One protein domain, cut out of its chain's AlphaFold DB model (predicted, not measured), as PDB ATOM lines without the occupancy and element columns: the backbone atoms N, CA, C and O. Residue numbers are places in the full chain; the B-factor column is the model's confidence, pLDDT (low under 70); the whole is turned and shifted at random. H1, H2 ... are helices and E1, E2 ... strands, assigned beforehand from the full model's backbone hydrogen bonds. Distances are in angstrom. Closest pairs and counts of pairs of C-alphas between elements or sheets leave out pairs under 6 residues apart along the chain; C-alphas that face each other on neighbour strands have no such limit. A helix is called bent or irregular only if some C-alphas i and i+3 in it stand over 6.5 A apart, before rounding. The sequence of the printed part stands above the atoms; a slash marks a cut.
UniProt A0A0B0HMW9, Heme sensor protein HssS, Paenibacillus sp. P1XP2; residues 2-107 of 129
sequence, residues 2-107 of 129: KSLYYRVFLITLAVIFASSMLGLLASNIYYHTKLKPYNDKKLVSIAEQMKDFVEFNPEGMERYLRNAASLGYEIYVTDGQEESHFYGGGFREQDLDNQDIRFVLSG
ATOM      1  N   LYS A   2     -15.103 -69.066  27.608       60.25
ATOM      2  CA  LYS A   2     -14.025 -68.084  27.314       60.25
ATOM      3  C   LYS A   2     -13.526 -68.055  25.851       60.25
ATOM      4  O   LYS A   2     -13.025 -67.033  25.398       60.25
ATOM      5  N   SER A   3     -13.692 -69.155  25.108       75.94
ATOM      6  CA  SER A   3     -13.174 -69.316  23.735       75.94
ATOM      7  C   SER A   3     -13.845 -68.390  22.705       75.94
ATOM      8  O   SER A   3     -13.161 -67.821  21.857       75.94
ATOM      9  N   LEU A   4     -15.164 -68.170  22.804       83.00
ATOM     10  CA  LEU A   4     -15.897 -67.365  21.820       83.00
ATOM     11  C   LEU A   4     -15.527 -65.875  21.895       83.00
ATOM     12  O   LEU A   4     -15.214 -65.277  20.870       83.00
ATOM     13  N   TYR A   5     -15.492 -65.300  23.102       85.00
ATOM     14  CA  TYR A   5     -15.131 -63.892  23.315       85.00
ATOM     15  C   TYR A   5     -13.717 -63.577  22.819       85.00
ATOM     16  O   TYR A   5     -13.515 -62.588  22.120       85.00
ATOM     17  N   TYR A   6     -12.752 -64.450  23.121       89.38
ATOM     18  CA  TYR A   6     -11.374 -64.291  22.657       89.38
ATOM     19  C   TYR A   6     -11.266 -64.373  21.129       89.38
ATOM     20  O   TYR A   6     -10.559 -63.583  20.508       89.38
ATOM     21  N   ARG A   7     -12.010 -65.290  20.502       90.94
ATOM     22  CA  ARG A   7     -12.007 -65.455  19.046       90.94
ATOM     23  C   ARG A   7     -12.579 -64.235  18.328       90.94
ATOM     24  O   ARG A   7     -11.969 -63.768  17.374       90.94
ATOM     25  N   VAL A   8     -13.710 -63.709  18.802       92.44
ATOM     26  CA  VAL A   8     -14.313 -62.486  18.245       92.44
ATOM     27  C   VAL A   8     -13.363 -61.303  18.418       92.44
ATOM     28  O   VAL A   8     -13.095 -60.603  17.447       92.44
ATOM     29  N   PHE A   9     -12.774 -61.139  19.606       94.38
ATOM     30  CA  PHE A   9     -11.800 -60.083  19.875       94.38
ATOM     31  C   PHE A   9     -10.595 -60.125  18.918       94.38
ATOM     32  O   PHE A   9     -10.249 -59.107  18.316       94.38
ATOM     33  N   LEU A  10      -9.992 -61.303  18.715       95.00
ATOM     34  CA  LEU A  10      -8.871 -61.466  17.786       95.00
ATOM     35  C   LEU A  10      -9.257 -61.175  16.333       95.00
ATOM     36  O   LEU A  10      -8.477 -60.554  15.616       95.00
ATOM     37  N   ILE A  11     -10.446 -61.602  15.898       95.69
ATOM     38  CA  ILE A  11     -10.931 -61.325  14.540       95.69
ATOM     39  C   ILE A  11     -11.116 -59.819  14.350       95.69
ATOM     40  O   ILE A  11     -10.653 -59.279  13.350       95.69
ATOM     41  N   THR A  12     -11.728 -59.121  15.310       95.94
ATOM     42  CA  THR A  12     -11.890 -57.664  15.236       95.94
ATOM     43  C   THR A  12     -10.540 -56.956  15.152       95.94
ATOM     44  O   THR A  12     -10.359 -56.097  14.291       95.94
ATOM     45  N   LEU A  13      -9.566 -57.352  15.978       97.00
ATOM     46  CA  LEU A  13      -8.224 -56.773  15.939       97.00
ATOM     47  C   LEU A  13      -7.533 -57.034  14.593       97.00
ATOM     48  O   LEU A  13      -6.946 -56.120  14.015       97.00
ATOM     49  N   ALA A  14      -7.651 -58.254  14.064       96.69
ATOM     50  CA  ALA A  14      -7.099 -58.619  12.765       96.69
ATOM     51  C   ALA A  14      -7.729 -57.807  11.626       96.69
ATOM     52  O   ALA A  14      -7.012 -57.330  10.752       96.69
ATOM     53  N   VAL A  15      -9.048 -57.598  11.653       97.69
ATOM     54  CA  VAL A  15      -9.760 -56.795  10.650       97.69
ATOM     55  C   VAL A  15      -9.340 -55.325  10.723       97.69
ATOM     56  O   VAL A  15      -9.045 -54.730   9.687       97.69
ATOM     57  N   ILE A  16      -9.248 -54.737  11.920       97.62
ATOM     58  CA  ILE A  16      -8.785 -53.348  12.096       97.62
ATOM     59  C   ILE A  16      -7.349 -53.198  11.589       97.62
ATOM     60  O   ILE A  16      -7.050 -52.274  10.834       97.62
ATOM     61  N   PHE A  17      -6.465 -54.125  11.952       97.50
ATOM     62  CA  PHE A  17      -5.074 -54.087  11.515       97.50
ATOM     63  C   PHE A  17      -4.945 -54.249   9.995       97.50
ATOM     64  O   PHE A  17      -4.268 -53.454   9.343       97.50
ATOM     65  N   ALA A  18      -5.640 -55.230   9.413       97.19
ATOM     66  CA  ALA A  18      -5.617 -55.483   7.975       97.19
ATOM     67  C   ALA A  18      -6.187 -54.302   7.176       97.19
ATOM     68  O   ALA A  18      -5.563 -53.852   6.218       97.19
ATOM     69  N   SER A  19      -7.333 -53.755   7.588       97.25
ATOM     70  CA  SER A  19      -7.937 -52.584   6.937       97.25
ATOM     71  C   SER A  19      -7.057 -51.339   7.051       97.25
ATOM     72  O   SER A  19      -6.891 -50.623   6.065       97.25
ATOM     73  N   SER A  20      -6.413 -51.121   8.200       96.19
ATOM     74  CA  SER A  20      -5.456 -50.023   8.387       96.19
ATOM     75  C   SER A  20      -4.231 -50.181   7.486       96.19
ATOM     76  O   SER A  20      -3.815 -49.223   6.838       96.19
ATOM     77  N   MET A  21      -3.675 -51.394   7.383       96.19
ATOM     78  CA  MET A  21      -2.559 -51.684   6.478       96.19
ATOM     79  C   MET A  21      -2.933 -51.445   5.016       96.19
ATOM     80  O   MET A  21      -2.177 -50.800   4.293       96.19
ATOM     81  N   LEU A  22      -4.112 -51.901   4.589       96.25
ATOM     82  CA  LEU A  22      -4.607 -51.654   3.234       96.25
ATOM     83  C   LEU A  22      -4.821 -50.158   2.971       96.25
ATOM     84  O   LEU A  22      -4.429 -49.670   1.913       96.25
ATOM     85  N   GLY A  23      -5.376 -49.420   3.935       95.44
ATOM     86  CA  GLY A  23      -5.549 -47.970   3.837       95.44
ATOM     87  C   GLY A  23      -4.218 -47.228   3.705       95.44
ATOM     88  O   GLY A  23      -4.069 -46.373   2.831       95.44
ATOM     89  N   LEU A  24      -3.220 -47.602   4.511       93.50
ATOM     90  CA  LEU A  24      -1.871 -47.038   4.431       93.50
ATOM     91  C   LEU A  24      -1.202 -47.351   3.087       93.50
ATOM     92  O   LEU A  24      -0.613 -46.458   2.481       93.50
ATOM     93  N   LEU A  25      -1.328 -48.585   2.588       93.81
ATOM     94  CA  LEU A  25      -0.794 -48.975   1.282       93.81
ATOM     95  C   LEU A  25      -1.454 -48.188   0.145       93.81
ATOM     96  O   LEU A  25      -0.750 -47.614  -0.684       93.81
ATOM     97  N   ALA A  26      -2.786 -48.116   0.126       94.56
ATOM     98  CA  ALA A  26      -3.531 -47.392  -0.899       94.56
ATOM     99  C   ALA A  26      -3.195 -45.892  -0.896       94.56
ATOM    100  O   ALA A  26      -2.917 -45.321  -1.950       94.56
ATOM    101  N   SER A  27      -3.152 -45.269   0.287       93.50
ATOM    102  CA  SER A  27      -2.772 -43.861   0.438       93.50
ATOM    103  C   SER A  27      -1.347 -43.608  -0.056       93.50
ATOM    104  O   SER A  27      -1.116 -42.667  -0.816       93.50
ATOM    105  N   ASN A  28      -0.401 -44.486   0.283       89.69
ATOM    106  CA  ASN A  28       0.988 -44.340  -0.138       89.69
ATOM    107  C   ASN A  28       1.163 -44.518  -1.657       89.69
ATOM    108  O   ASN A  28       1.906 -43.773  -2.296       89.69
ATOM    109  N   ILE A  29       0.442 -45.469  -2.260       91.75
ATOM    110  CA  ILE A  29       0.417 -45.647  -3.719       91.75
ATOM    111  C   ILE A  29      -0.154 -44.396  -4.391       91.75
ATOM    112  O   ILE A  29       0.440 -43.883  -5.341       91.75
ATOM    113  N   TYR A  30      -1.276 -43.871  -3.895       93.69
ATOM    114  CA  TYR A  30      -1.882 -42.658  -4.440       93.69
ATOM    115  C   TYR A  30      -0.938 -41.453  -4.333       93.69
ATOM    116  O   TYR A  30      -0.751 -40.715  -5.304       93.69
ATOM    117  N   TYR A  31      -0.275 -41.299  -3.185       91.25
ATOM    118  CA  TYR A  31       0.715 -40.254  -2.961       91.25
ATOM    119  C   TYR A  31       1.830 -40.300  -4.011       91.25
ATOM    120  O   TYR A  31       2.064 -39.311  -4.703       91.25
ATOM    121  N   HIS A  32       2.479 -41.453  -4.196       86.50
ATOM    122  CA  HIS A  32       3.612 -41.559  -5.116       86.50
ATOM    123  C   HIS A  32       3.218 -41.490  -6.596       86.50
ATOM    124  O   HIS A  32       3.999 -40.997  -7.405       86.50
ATOM    125  N   THR A  33       2.028 -41.972  -6.964       87.69
ATOM    126  CA  THR A  33       1.606 -42.041  -8.375       87.69
ATOM    127  C   THR A  33       0.926 -40.772  -8.873       87.69
ATOM    128  O   THR A  33       0.991 -40.481 -10.068       87.69
ATOM    129  N   LYS A  34       0.250 -40.024  -7.992       90.56
ATOM    130  CA  LYS A  34      -0.552 -38.854  -8.373       90.56
ATOM    131  C   LYS A  34      -0.089 -37.585  -7.680       90.56
ATOM    132  O   LYS A  34       0.196 -36.606  -8.365       90.56
ATOM    133  N   LEU A  35       0.010 -37.600  -6.352       91.31
ATOM    134  CA  LEU A  35       0.223 -36.368  -5.593       91.31
ATOM    135  C   LEU A  35       1.656 -35.838  -5.721       91.31
ATOM    136  O   LEU A  35       1.834 -34.651  -5.974       91.31
ATOM    137  N   LYS A  36       2.670 -36.707  -5.622       89.31
ATOM    138  CA  LYS A  36       4.087 -36.325  -5.744       89.31
ATOM    139  C   LYS A  36       4.390 -35.694  -7.119       89.31
ATOM    140  O   LYS A  36       4.891 -34.573  -7.128       89.31
ATOM    141  N   PRO A  37       4.022 -36.304  -8.269       90.69
ATOM    142  CA  PRO A  37       4.247 -35.682  -9.578       90.69
ATOM    143  C   PRO A  37       3.429 -34.406  -9.807       90.69
ATOM    144  O   PRO A  37       3.884 -33.499 -10.494       90.69
ATOM    145  N   TYR A  38       2.210 -34.335  -9.266       92.94
ATOM    146  CA  TYR A  38       1.381 -33.135  -9.378       92.94
ATOM    147  C   TYR A  38       1.983 -31.961  -8.597       92.94
ATOM    148  O   TYR A  38       2.089 -30.861  -9.136       92.94
ATOM    149  N   ASN A  39       2.416 -32.200  -7.357       92.44
ATOM    150  CA  ASN A  39       3.026 -31.175  -6.517       92.44
ATOM    151  C   ASN A  39       4.347 -30.673  -7.098       92.44
ATOM    152  O   ASN A  39       4.569 -29.468  -7.106       92.44
ATOM    153  N   ASP A  40       5.183 -31.575  -7.612       92.62
ATOM    154  CA  ASP A  40       6.431 -31.210  -8.282       92.62
ATOM    155  C   ASP A  40       6.177 -30.263  -9.465       92.62
ATOM    156  O   ASP A  40       6.677 -29.142  -9.479       92.62
ATOM    157  N   LYS A  41       5.279 -30.643 -10.384       94.19
ATOM    158  CA  LYS A  41       4.889 -29.788 -11.516       94.19
ATOM    159  C   LYS A  41       4.319 -28.445 -11.075       94.19
ATOM    160  O   LYS A  41       4.601 -27.422 -11.691       94.19
ATOM    161  N   LYS A  42       3.495 -28.445 -10.026       94.31
ATOM    162  CA  LYS A  42       2.895 -27.223  -9.490       94.31
ATOM    163  C   LYS A  42       3.966 -26.272  -8.953       94.31
ATOM    164  O   LYS A  42       3.905 -25.087  -9.255       94.31
ATOM    165  N   LEU A  43       4.924 -26.776  -8.178       92.75
ATOM    166  CA  LEU A  43       5.998 -25.962  -7.603       92.75
ATOM    167  C   LEU A  43       6.961 -25.451  -8.673       92.75
ATOM    168  O   LEU A  43       7.289 -24.269  -8.657       92.75
ATOM    169  N   VAL A  44       7.331 -26.297  -9.637       93.50
ATOM    170  CA  VAL A  44       8.141 -25.885 -10.793       93.50
ATOM    171  C   VAL A  44       7.449 -24.768 -11.569       93.50
ATOM    172  O   VAL A  44       8.061 -23.740 -11.819       93.50
ATOM    173  N   SER A  45       6.151 -24.902 -11.860       94.94
ATOM    174  CA  SER A  45       5.409 -23.859 -12.577       94.94
ATOM    175  C   SER A  45       5.340 -22.536 -11.807       94.94
ATOM    176  O   SER A  45       5.373 -21.470 -12.416       94.94
ATOM    177  N   ILE A  46       5.256 -22.580 -10.473       93.00
ATOM    178  CA  ILE A  46       5.318 -21.372  -9.640       93.00
ATOM    179  C   ILE A  46       6.712 -20.741  -9.733       93.00
ATOM    180  O   ILE A  46       6.808 -19.536  -9.944       93.00
ATOM    181  N   ALA A  47       7.778 -21.537  -9.620       92.94
ATOM    182  CA  ALA A  47       9.151 -21.051  -9.728       92.94
ATOM    183  C   ALA A  47       9.442 -20.443 -11.113       92.94
ATOM    184  O   ALA A  47      10.048 -19.378 -11.194       92.94
ATOM    185  N   GLU A  48       8.952 -21.062 -12.190       93.69
ATOM    186  CA  GLU A  48       9.041 -20.531 -13.557       93.69
ATOM    187  C   GLU A  48       8.321 -19.182 -13.687       93.69
ATOM    188  O   GLU A  48       8.904 -18.222 -14.181       93.69
ATOM    189  N   GLN A  49       7.098 -19.062 -13.160       93.38
ATOM    190  CA  GLN A  49       6.360 -17.791 -13.160       93.38
ATOM    191  C   GLN A  49       7.076 -16.697 -12.355       93.38
ATOM    192  O   GLN A  49       7.078 -15.535 -12.760       93.38
ATOM    193  N   MET A  50       7.688 -17.055 -11.221       92.75
ATOM    194  CA  MET A  50       8.498 -16.123 -10.431       92.75
ATOM    195  C   MET A  50       9.730 -15.666 -11.219       92.75
ATOM    196  O   MET A  50       9.994 -14.467 -11.272       92.75
ATOM    197  N   LYS A  51      10.446 -16.599 -11.860       92.38
ATOM    198  CA  LYS A  51      11.609 -16.315 -12.711       92.38
ATOM    199  C   LYS A  51      11.238 -15.353 -13.841       92.38
ATOM    200  O   LYS A  51      11.859 -14.304 -13.964       92.38
ATOM    201  N   ASP A  52      10.187 -15.660 -14.600       93.50
ATOM    202  CA  ASP A  52       9.743 -14.833 -15.728       93.50
ATOM    203  C   ASP A  52       9.319 -13.423 -15.276       93.50
ATOM    204  O   ASP A  52       9.612 -12.426 -15.939       93.50
ATOM    205  N   PHE A  53       8.663 -13.309 -14.115       92.50
ATOM    206  CA  PHE A  53       8.299 -12.009 -13.548       92.50
ATOM    207  C   PHE A  53       9.528 -11.178 -13.158       92.50
ATOM    208  O   PHE A  53       9.560  -9.974 -13.422       92.50
ATOM    209  N   VAL A  54      10.521 -11.805 -12.523       91.75
ATOM    210  CA  VAL A  54      11.760 -11.147 -12.086       91.75
ATOM    211  C   VAL A  54      12.615 -10.726 -13.280       91.75
ATOM    212  O   VAL A  54      13.137  -9.614 -13.279       91.75
ATOM    213  N   GLU A  55      12.701 -11.559 -14.319       90.88
ATOM    214  CA  GLU A  55      13.390 -11.232 -15.574       90.88
ATOM    215  C   GLU A  55      12.747 -10.026 -16.277       90.88
ATOM    216  O   GLU A  55      13.452  -9.170 -16.811       90.88
ATOM    217  N   PHE A  56      11.413  -9.919 -16.250       93.88
ATOM    218  CA  PHE A  56      10.691  -8.799 -16.858       93.88
ATOM    219  C   PHE A  56      10.690  -7.523 -15.992       93.88
ATOM    220  O   PHE A  56      10.688  -6.420 -16.536       93.88
ATOM    221  N   ASN A  57      10.711  -7.644 -14.656       93.12
ATOM    222  CA  ASN A  57      10.706  -6.511 -13.715       93.12
ATOM    223  C   ASN A  57      11.785  -6.632 -12.614       93.12
ATOM    224  O   ASN A  57      11.437  -6.814 -11.437       93.12
ATOM    225  N   PRO A  58      13.079  -6.446 -12.933       89.88
ATOM    226  CA  PRO A  58      14.162  -6.625 -11.959       89.88
ATOM    227  C   PRO A  58      14.034  -5.718 -10.725       89.88
ATOM    228  O   PRO A  58      14.232  -6.156  -9.596       89.88
ATOM    229  N   GLU A  59      13.606  -4.465 -10.913       92.31
ATOM    230  CA  GLU A  59      13.432  -3.484  -9.826       92.31
ATOM    231  C   GLU A  59      12.359  -3.897  -8.800       92.31
ATOM    232  O   GLU A  59      12.380  -3.475  -7.643       92.31
ATOM    233  N   GLY A  60      11.388  -4.715  -9.222       91.06
ATOM    234  CA  GLY A  60      10.280  -5.181  -8.390       91.06
ATOM    235  C   GLY A  60      10.552  -6.491  -7.651       91.06
ATOM    236  O   GLY A  60       9.739  -6.860  -6.796       91.06
ATOM    237  N   MET A  61      11.662  -7.174  -7.964       92.06
ATOM    238  CA  MET A  61      11.995  -8.513  -7.469       92.06
ATOM    239  C   MET A  61      11.885  -8.603  -5.946       92.06
ATOM    240  O   MET A  61      11.128  -9.419  -5.425       92.06
ATOM    241  N   GLU A  62      12.573  -7.712  -5.233       92.38
ATOM    242  CA  GLU A  62      12.679  -7.771  -3.774       92.38
ATOM    243  C   GLU A  62      11.307  -7.697  -3.088       92.38
ATOM    244  O   GLU A  62      10.987  -8.473  -2.187       92.38
ATOM    245  N   ARG A  63      10.452  -6.776  -3.548       93.12
ATOM    246  CA  ARG A  63       9.101  -6.599  -3.004       93.12
ATOM    247  C   ARG A  63       8.210  -7.794  -3.333       93.12
ATOM    248  O   ARG A  63       7.421  -8.216  -2.491       93.12
ATOM    249  N   TYR A  64       8.323  -8.325  -4.546       93.62
ATOM    250  CA  TYR A  64       7.543  -9.472  -4.986       93.62
ATOM    251  C   TYR A  64       7.892 -10.736  -4.193       93.62
ATOM    252  O   TYR A  64       6.990 -11.371  -3.644       93.62
ATOM    253  N   LEU A  65       9.181 -11.052  -4.049       93.81
ATOM    254  CA  LEU A  65       9.635 -12.236  -3.320       93.81
ATOM    255  C   LEU A  65       9.305 -12.154  -1.825       93.81
ATOM    256  O   LEU A  65       8.830 -13.138  -1.261       93.81
ATOM    257  N   ARG A  66       9.429 -10.978  -1.187       93.69
ATOM    258  CA  ARG A  66       8.956 -10.783   0.201       93.69
ATOM    259  C   ARG A  66       7.449 -10.999   0.349       93.69
ATOM    260  O   ARG A  66       7.010 -11.607   1.324       93.69
ATOM    261  N   ASN A  67       6.651 -10.515  -0.603       93.44
ATOM    262  CA  ASN A  67       5.206 -10.729  -0.577       93.44
ATOM    263  C   ASN A  67       4.861 -12.211  -0.754       93.44
ATOM    264  O   ASN A  67       4.045 -12.730   0.005       93.44
ATOM    265  N   ALA A  68       5.503 -12.907  -1.696       92.62
ATOM    266  CA  ALA A  68       5.338 -14.349  -1.861       92.62
ATOM    267  C   ALA A  68       5.716 -15.101  -0.575       92.62
ATOM    268  O   ALA A  68       4.951 -15.933  -0.092       92.62
ATOM    269  N   ALA A  69       6.833 -14.731   0.045       92.38
ATOM    270  CA  ALA A  69       7.270 -15.277   1.320       92.38
ATOM    271  C   ALA A  69       6.258 -15.074   2.463       92.38
ATOM    272  O   ALA A  69       6.041 -15.975   3.269       92.38
ATOM    273  N   SER A  70       5.568 -13.929   2.505       91.50
ATOM    274  CA  SER A  70       4.518 -13.670   3.507       91.50
ATOM    275  C   SER A  70       3.311 -14.614   3.397       91.50
ATOM    276  O   SER A  70       2.569 -14.777   4.364       91.50
ATOM    277  N   LEU A  71       3.135 -15.273   2.244       91.25
ATOM    278  CA  LEU A  71       2.108 -16.294   2.018       91.25
ATOM    279  C   LEU A  71       2.553 -17.698   2.465       91.25
ATOM    280  O   LEU A  71       1.798 -18.654   2.292       91.25
ATOM    281  N   GLY A  72       3.754 -17.828   3.036       88.31
ATOM    282  CA  GLY A  72       4.298 -19.086   3.546       88.31
ATOM    283  C   GLY A  72       5.229 -19.820   2.581       88.31
ATOM    284  O   GLY A  72       5.527 -20.985   2.823       88.31
ATOM    285  N   TYR A  73       5.683 -19.178   1.499       89.31
ATOM    286  CA  TYR A  73       6.760 -19.728   0.673       89.31
ATOM    287  C   TYR A  73       8.125 -19.458   1.314       89.31
ATOM    288  O   TYR A  73       8.382 -18.364   1.814       89.31
ATOM    289  N   GLU A  74       9.011 -20.443   1.242       90.62
ATOM    290  CA  GLU A  74      10.432 -20.287   1.547       90.62
ATOM    291  C   GLU A  74      11.181 -20.271   0.215       90.62
ATOM    292  O   GLU A  74      11.038 -21.188  -0.597       90.62
ATOM    293  N   ILE A  75      11.906 -19.187  -0.056       92.06
ATOM    294  CA  ILE A  75      12.533 -18.946  -1.359       92.06
ATOM    295  C   ILE A  75      14.022 -18.706  -1.145       92.06
ATOM    296  O   ILE A  75      14.412 -17.840  -0.361       92.06
ATOM    297  N   TYR A  76      14.836 -19.466  -1.873       90.88
ATOM    298  CA  TYR A  76      16.281 -19.303  -1.947       90.88
ATOM    299  C   TYR A  76      16.664 -18.776  -3.327       90.88
ATOM    300  O   TYR A  76      16.302 -19.376  -4.340       90.88
ATOM    301  N   VAL A  77      17.389 -17.662  -3.363       91.12
ATOM    302  CA  VAL A  77      17.914 -17.054  -4.590       91.12
ATOM    303  C   VAL A  77      19.426 -16.974  -4.464       91.12
ATOM    304  O   VAL A  77      19.930 -16.492  -3.454       91.12
ATOM    305  N   THR A  78      20.158 -17.448  -5.468       89.31
ATOM    306  CA  THR A  78      21.625 -17.418  -5.477       89.31
ATOM    307  C   THR A  78      22.164 -17.242  -6.890       89.31
ATOM    308  O   THR A  78      21.567 -17.730  -7.851       89.31
ATOM    309  N   ASP A  79      23.309 -16.576  -7.005       86.75
ATOM    310  CA  ASP A  79      24.116 -16.499  -8.226       86.75
ATOM    311  C   ASP A  79      25.125 -17.665  -8.361       86.75
ATOM    312  O   ASP A  79      25.863 -17.755  -9.344       86.75
ATOM    313  N   GLY A  80      25.158 -18.576  -7.380       81.19
ATOM    314  CA  GLY A  80      26.119 -19.677  -7.295       81.19
ATOM    315  C   GLY A  80      27.515 -19.280  -6.816       81.19
ATOM    316  O   GLY A  80      28.422 -20.110  -6.895       81.19
ATOM    317  N   GLN A  81      27.698 -18.040  -6.362       76.94
ATOM    318  CA  GLN A  81      28.926 -17.506  -5.778       76.94
ATOM    319  C   GLN A  81      28.671 -17.135  -4.304       76.94
ATOM    320  O   GLN A  81      28.312 -18.000  -3.507       76.94
ATOM    321  N   GLU A  82      28.891 -15.872  -3.927       65.25
ATOM    322  CA  GLU A  82      28.756 -15.377  -2.552       65.25
ATOM    323  C   GLU A  82      27.383 -14.753  -2.277       65.25
ATOM    324  O   GLU A  82      26.976 -14.667  -1.115       65.25
ATOM    325  N   GLU A  83      26.650 -14.331  -3.314       75.19
ATOM    326  CA  GLU A  83      25.385 -13.638  -3.122       75.19
ATOM    327  C   GLU A  83      24.231 -14.644  -3.055       75.19
ATOM    328  O   GLU A  83      23.829 -15.284  -4.032       75.19
ATOM    329  N   SER A  84      23.704 -14.803  -1.844       83.94
ATOM    330  CA  SER A  84      22.540 -15.631  -1.576       83.94
ATOM    331  C   SER A  84      21.542 -14.886  -0.703       83.94
ATOM    332  O   SER A  84      21.892 -14.267   0.301       83.94
ATOM    333  N   HIS A  85      20.277 -14.952  -1.107       88.50
ATOM    334  CA  HIS A  85      19.168 -14.278  -0.453       88.50
ATOM    335  C   HIS A  85      18.095 -15.294  -0.090       88.50
ATOM    336  O   HIS A  85      17.711 -16.150  -0.891       88.50
ATOM    337  N   PHE A  86      17.595 -15.171   1.134       90.12
ATOM    338  CA  PHE A  86      16.512 -15.990   1.657       90.12
ATOM    339  C   PHE A  86      15.286 -15.115   1.901       90.12
ATOM    340  O   PHE A  86      15.376 -14.065   2.542       90.12
ATOM    341  N   TYR A  87      14.127 -15.574   1.435       91.75
ATOM    342  CA  TYR A  87      12.843 -14.923   1.679       91.75
ATOM    343  C   TYR A  87      11.898 -15.895   2.388       91.75
ATOM    344  O   TYR A  87      11.704 -17.018   1.929       91.75
ATOM    345  N   GLY A  88      11.264 -15.432   3.471       88.69
ATOM    346  CA  GLY A  88      10.246 -16.186   4.211       88.69
ATOM    347  C   GLY A  88      10.774 -16.854   5.470       88.69
ATOM    348  O   GLY A  88      11.644 -16.308   6.150       88.69
ATOM    349  N   GLY A  89      10.187 -18.005   5.803       74.19
ATOM    350  CA  GLY A  89      10.752 -18.895   6.811       74.19
ATOM    351  C   GLY A  89      12.144 -19.347   6.371       74.19
ATOM    352  O   GLY A  89      12.409 -19.515   5.182       74.19
ATOM    353  N   GLY A  90      13.075 -19.465   7.317       73.94
ATOM    354  CA  GLY A  90      14.366 -20.071   7.011       73.94
ATOM    355  C   GLY A  90      14.186 -21.568   6.777       73.94
ATOM    356  O   GLY A  90      13.538 -22.226   7.592       73.94
ATOM    357  N   PHE A  91      14.806 -22.099   5.719       77.88
ATOM    358  CA  PHE A  91      14.789 -23.535   5.440       77.88
ATOM    359  C   PHE A  91      15.252 -24.338   6.657       77.88
ATOM    360  O   PHE A  91      16.274 -24.023   7.277       77.88
ATOM    361  N   ARG A  92      14.506 -25.402   6.980       77.06
ATOM    362  CA  ARG A  92      14.819 -26.311   8.099       77.06
ATOM    363  C   ARG A  92      16.171 -27.000   7.930       77.06
ATOM    364  O   ARG A  92      16.892 -27.178   8.907       77.06
ATOM    365  N   GLU A  93      16.491 -27.384   6.700       77.81
ATOM    366  CA  GLU A  93      17.765 -27.968   6.293       77.81
ATOM    367  C   GLU A  93      18.268 -27.186   5.071       77.81
ATOM    368  O   GLU A  93      17.496 -26.865   4.171       77.81
ATOM    369  N   GLN A  94      19.553 -26.829   5.076       79.88
ATOM    370  CA  GLN A  94      20.228 -26.125   3.980       79.88
ATOM    371  C   GLN A  94      21.290 -27.055   3.382       79.88
ATOM    372  O   GLN A  94      22.487 -26.792   3.460       79.88
ATOM    373  N   ASP A  95      20.845 -28.199   2.870       81.69
ATOM    374  CA  ASP A  95      21.682 -29.294   2.368       81.69
ATOM    375  C   ASP A  95      21.649 -29.423   0.834       81.69
ATOM    376  O   ASP A  95      21.987 -30.474   0.287       81.69
ATOM    377  N   LEU A  96      21.267 -28.347   0.135       83.50
ATOM    378  CA  LEU A  96      21.234 -28.305  -1.325       83.50
ATOM    379  C   LEU A  96      22.645 -28.513  -1.898       83.50
ATOM    380  O   LEU A  96      23.573 -27.768  -1.574       83.50
ATOM    381  N   ASP A  97      22.812 -29.517  -2.761       86.69
ATOM    382  CA  ASP A  97      24.112 -29.822  -3.355       86.69
ATOM    383  C   ASP A  97      24.529 -28.695  -4.316       86.69
ATOM    384  O   ASP A  97      23.760 -28.229  -5.161       86.69
ATOM    385  N   ASN A  98      25.799 -28.299  -4.254       87.31
ATOM    386  CA  ASN A  98      26.403 -27.388  -5.220       87.31
ATOM    387  C   ASN A  98      26.267 -27.890  -6.670       87.31
ATOM    388  O   ASN A  98      26.306 -27.091  -7.605       87.31
ATOM    389  N   GLN A  99      26.144 -29.204  -6.886       88.75
ATOM    390  CA  GLN A  99      25.826 -29.779  -8.197       88.75
ATOM    391  C   GLN A  99      24.453 -29.335  -8.705       88.75
ATOM    392  O   GLN A  99      24.346 -28.959  -9.874       88.75
ATOM    393  N   ASP A 100      23.444 -29.316  -7.834       89.81
ATOM    394  CA  ASP A 100      22.081 -28.907  -8.176       89.81
ATOM    395  C   ASP A 100      22.020 -27.406  -8.475       89.81
ATOM    396  O   ASP A 100      21.414 -26.995  -9.465       89.81
ATOM    397  N   ILE A 101      22.737 -26.589  -7.694       90.12
ATOM    398  CA  ILE A 101      22.866 -25.145  -7.951       90.12
ATOM    399  C   ILE A 101      23.475 -24.904  -9.338       90.12
ATOM    400  O   ILE A 101      22.914 -24.167 -10.148       90.12
ATOM    401  N   ARG A 102      24.593 -25.571  -9.660       91.38
ATOM    402  CA  ARG A 102      25.223 -25.452 -10.987       91.38
ATOM    403  C   ARG A 102      24.310 -25.929 -12.111       91.38
ATOM    404  O   ARG A 102      24.311 -25.328 -13.181       91.38
ATOM    405  N   PHE A 103      23.541 -26.991 -11.884       92.44
ATOM    406  CA  PHE A 103      22.584 -27.493 -12.863       92.44
ATOM    407  C   PHE A 103      21.507 -26.447 -13.178       92.44
ATOM    408  O   PHE A 103      21.267 -26.162 -14.352       92.44
ATOM    409  N   VAL A 104      20.932 -25.801 -12.159       92.56
ATOM    410  CA  VAL A 104      19.936 -24.736 -12.355       92.56
ATOM    411  C   VAL A 104      20.533 -23.515 -13.046       92.56
ATOM    412  O   VAL A 104      19.967 -23.027 -14.022       92.56
ATOM    413  N   LEU A 105      21.718 -23.068 -12.621       91.00
ATOM    414  CA  LEU A 105      22.412 -21.938 -13.250       91.00
ATOM    415  C   LEU A 105      22.797 -22.211 -14.713       91.00
ATOM    416  O   LEU A 105      22.926 -21.278 -15.500       91.00
ATOM    417  N   SER A 106      22.937 -23.483 -15.106       92.88
ATOM    418  CA  SER A 106      23.141 -23.885 -16.505       92.88
ATOM    419  C   SER A 106      21.856 -23.924 -17.348       92.88
ATOM    420  O   SER A 106      21.907 -24.289 -18.522       92.88
ATOM    421  N   GLY A 107      20.709 -23.544 -16.773       90.38
ATOM    422  CA  GLY A 107      19.395 -23.558 -17.421       90.38
ATOM    423  C   GLY A 107      18.582 -24.833 -17.173       90.38
ATOM    424  O   GLY A 107      17.563 -25.045 -17.829       90.38
TER     425      GLY A 107
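What this domain is: This is residues 2 to 107 of the 129 residues of the protein "Heme sensor protein HssS" of Paenibacillus sp. P1XP2 (UniProt A0A0B0HMW9). A long bent helix, H1, makes the length, its residues 2 to 46 sticking out from a small head with H2, the antiparallel hairpin E1 and E2, and H3. The 106 printed residues hold, in order, H1, H2, E1, E2, H3: mostly helix. The whole is extended, radius of gyration of the C-alphas 23.6 A, spanning 79 by 29 by 23 A.

How they stand to each other: H1, residues 2 to 56, assigned as one helix by its hydrogen bonds, is bent: C-alphas 33 and 36 are 6.8 A apart. Its arms H1a, residues 2 to 33, and H1b, residues 36 to 56, stand at a shallow tilt of 31 degrees. H2, residues 58 to 70, is irregular, with C-alphas 59 and 62 7.5 A apart. H1b and H2 only just touch, only at the corner, with 3 pairs of C-alphas within 8 A, the closest Val 54 and Met 61, 5.3 A. E1, residues 75 to 78, and E2, residues 84 to 87, have N 75 and O 87 within hydrogen-bond range, 2.9 A. H3, residues 98 to 105, is apart from H2. Every O i to N i+4 pair is within range in H1a, H1b and H3; in H2, 7 of 9.

Where its parts are: H1a, 46.9 A long, begins at C-alpha 2 (-14.025, -68.084, 27.314); H3 ends at C-alpha 105 (22.412, -21.938, -13.250).

The domain as a whole: The printed part has no cut and no long link; residues 2 and 82 are under pLDDT 70.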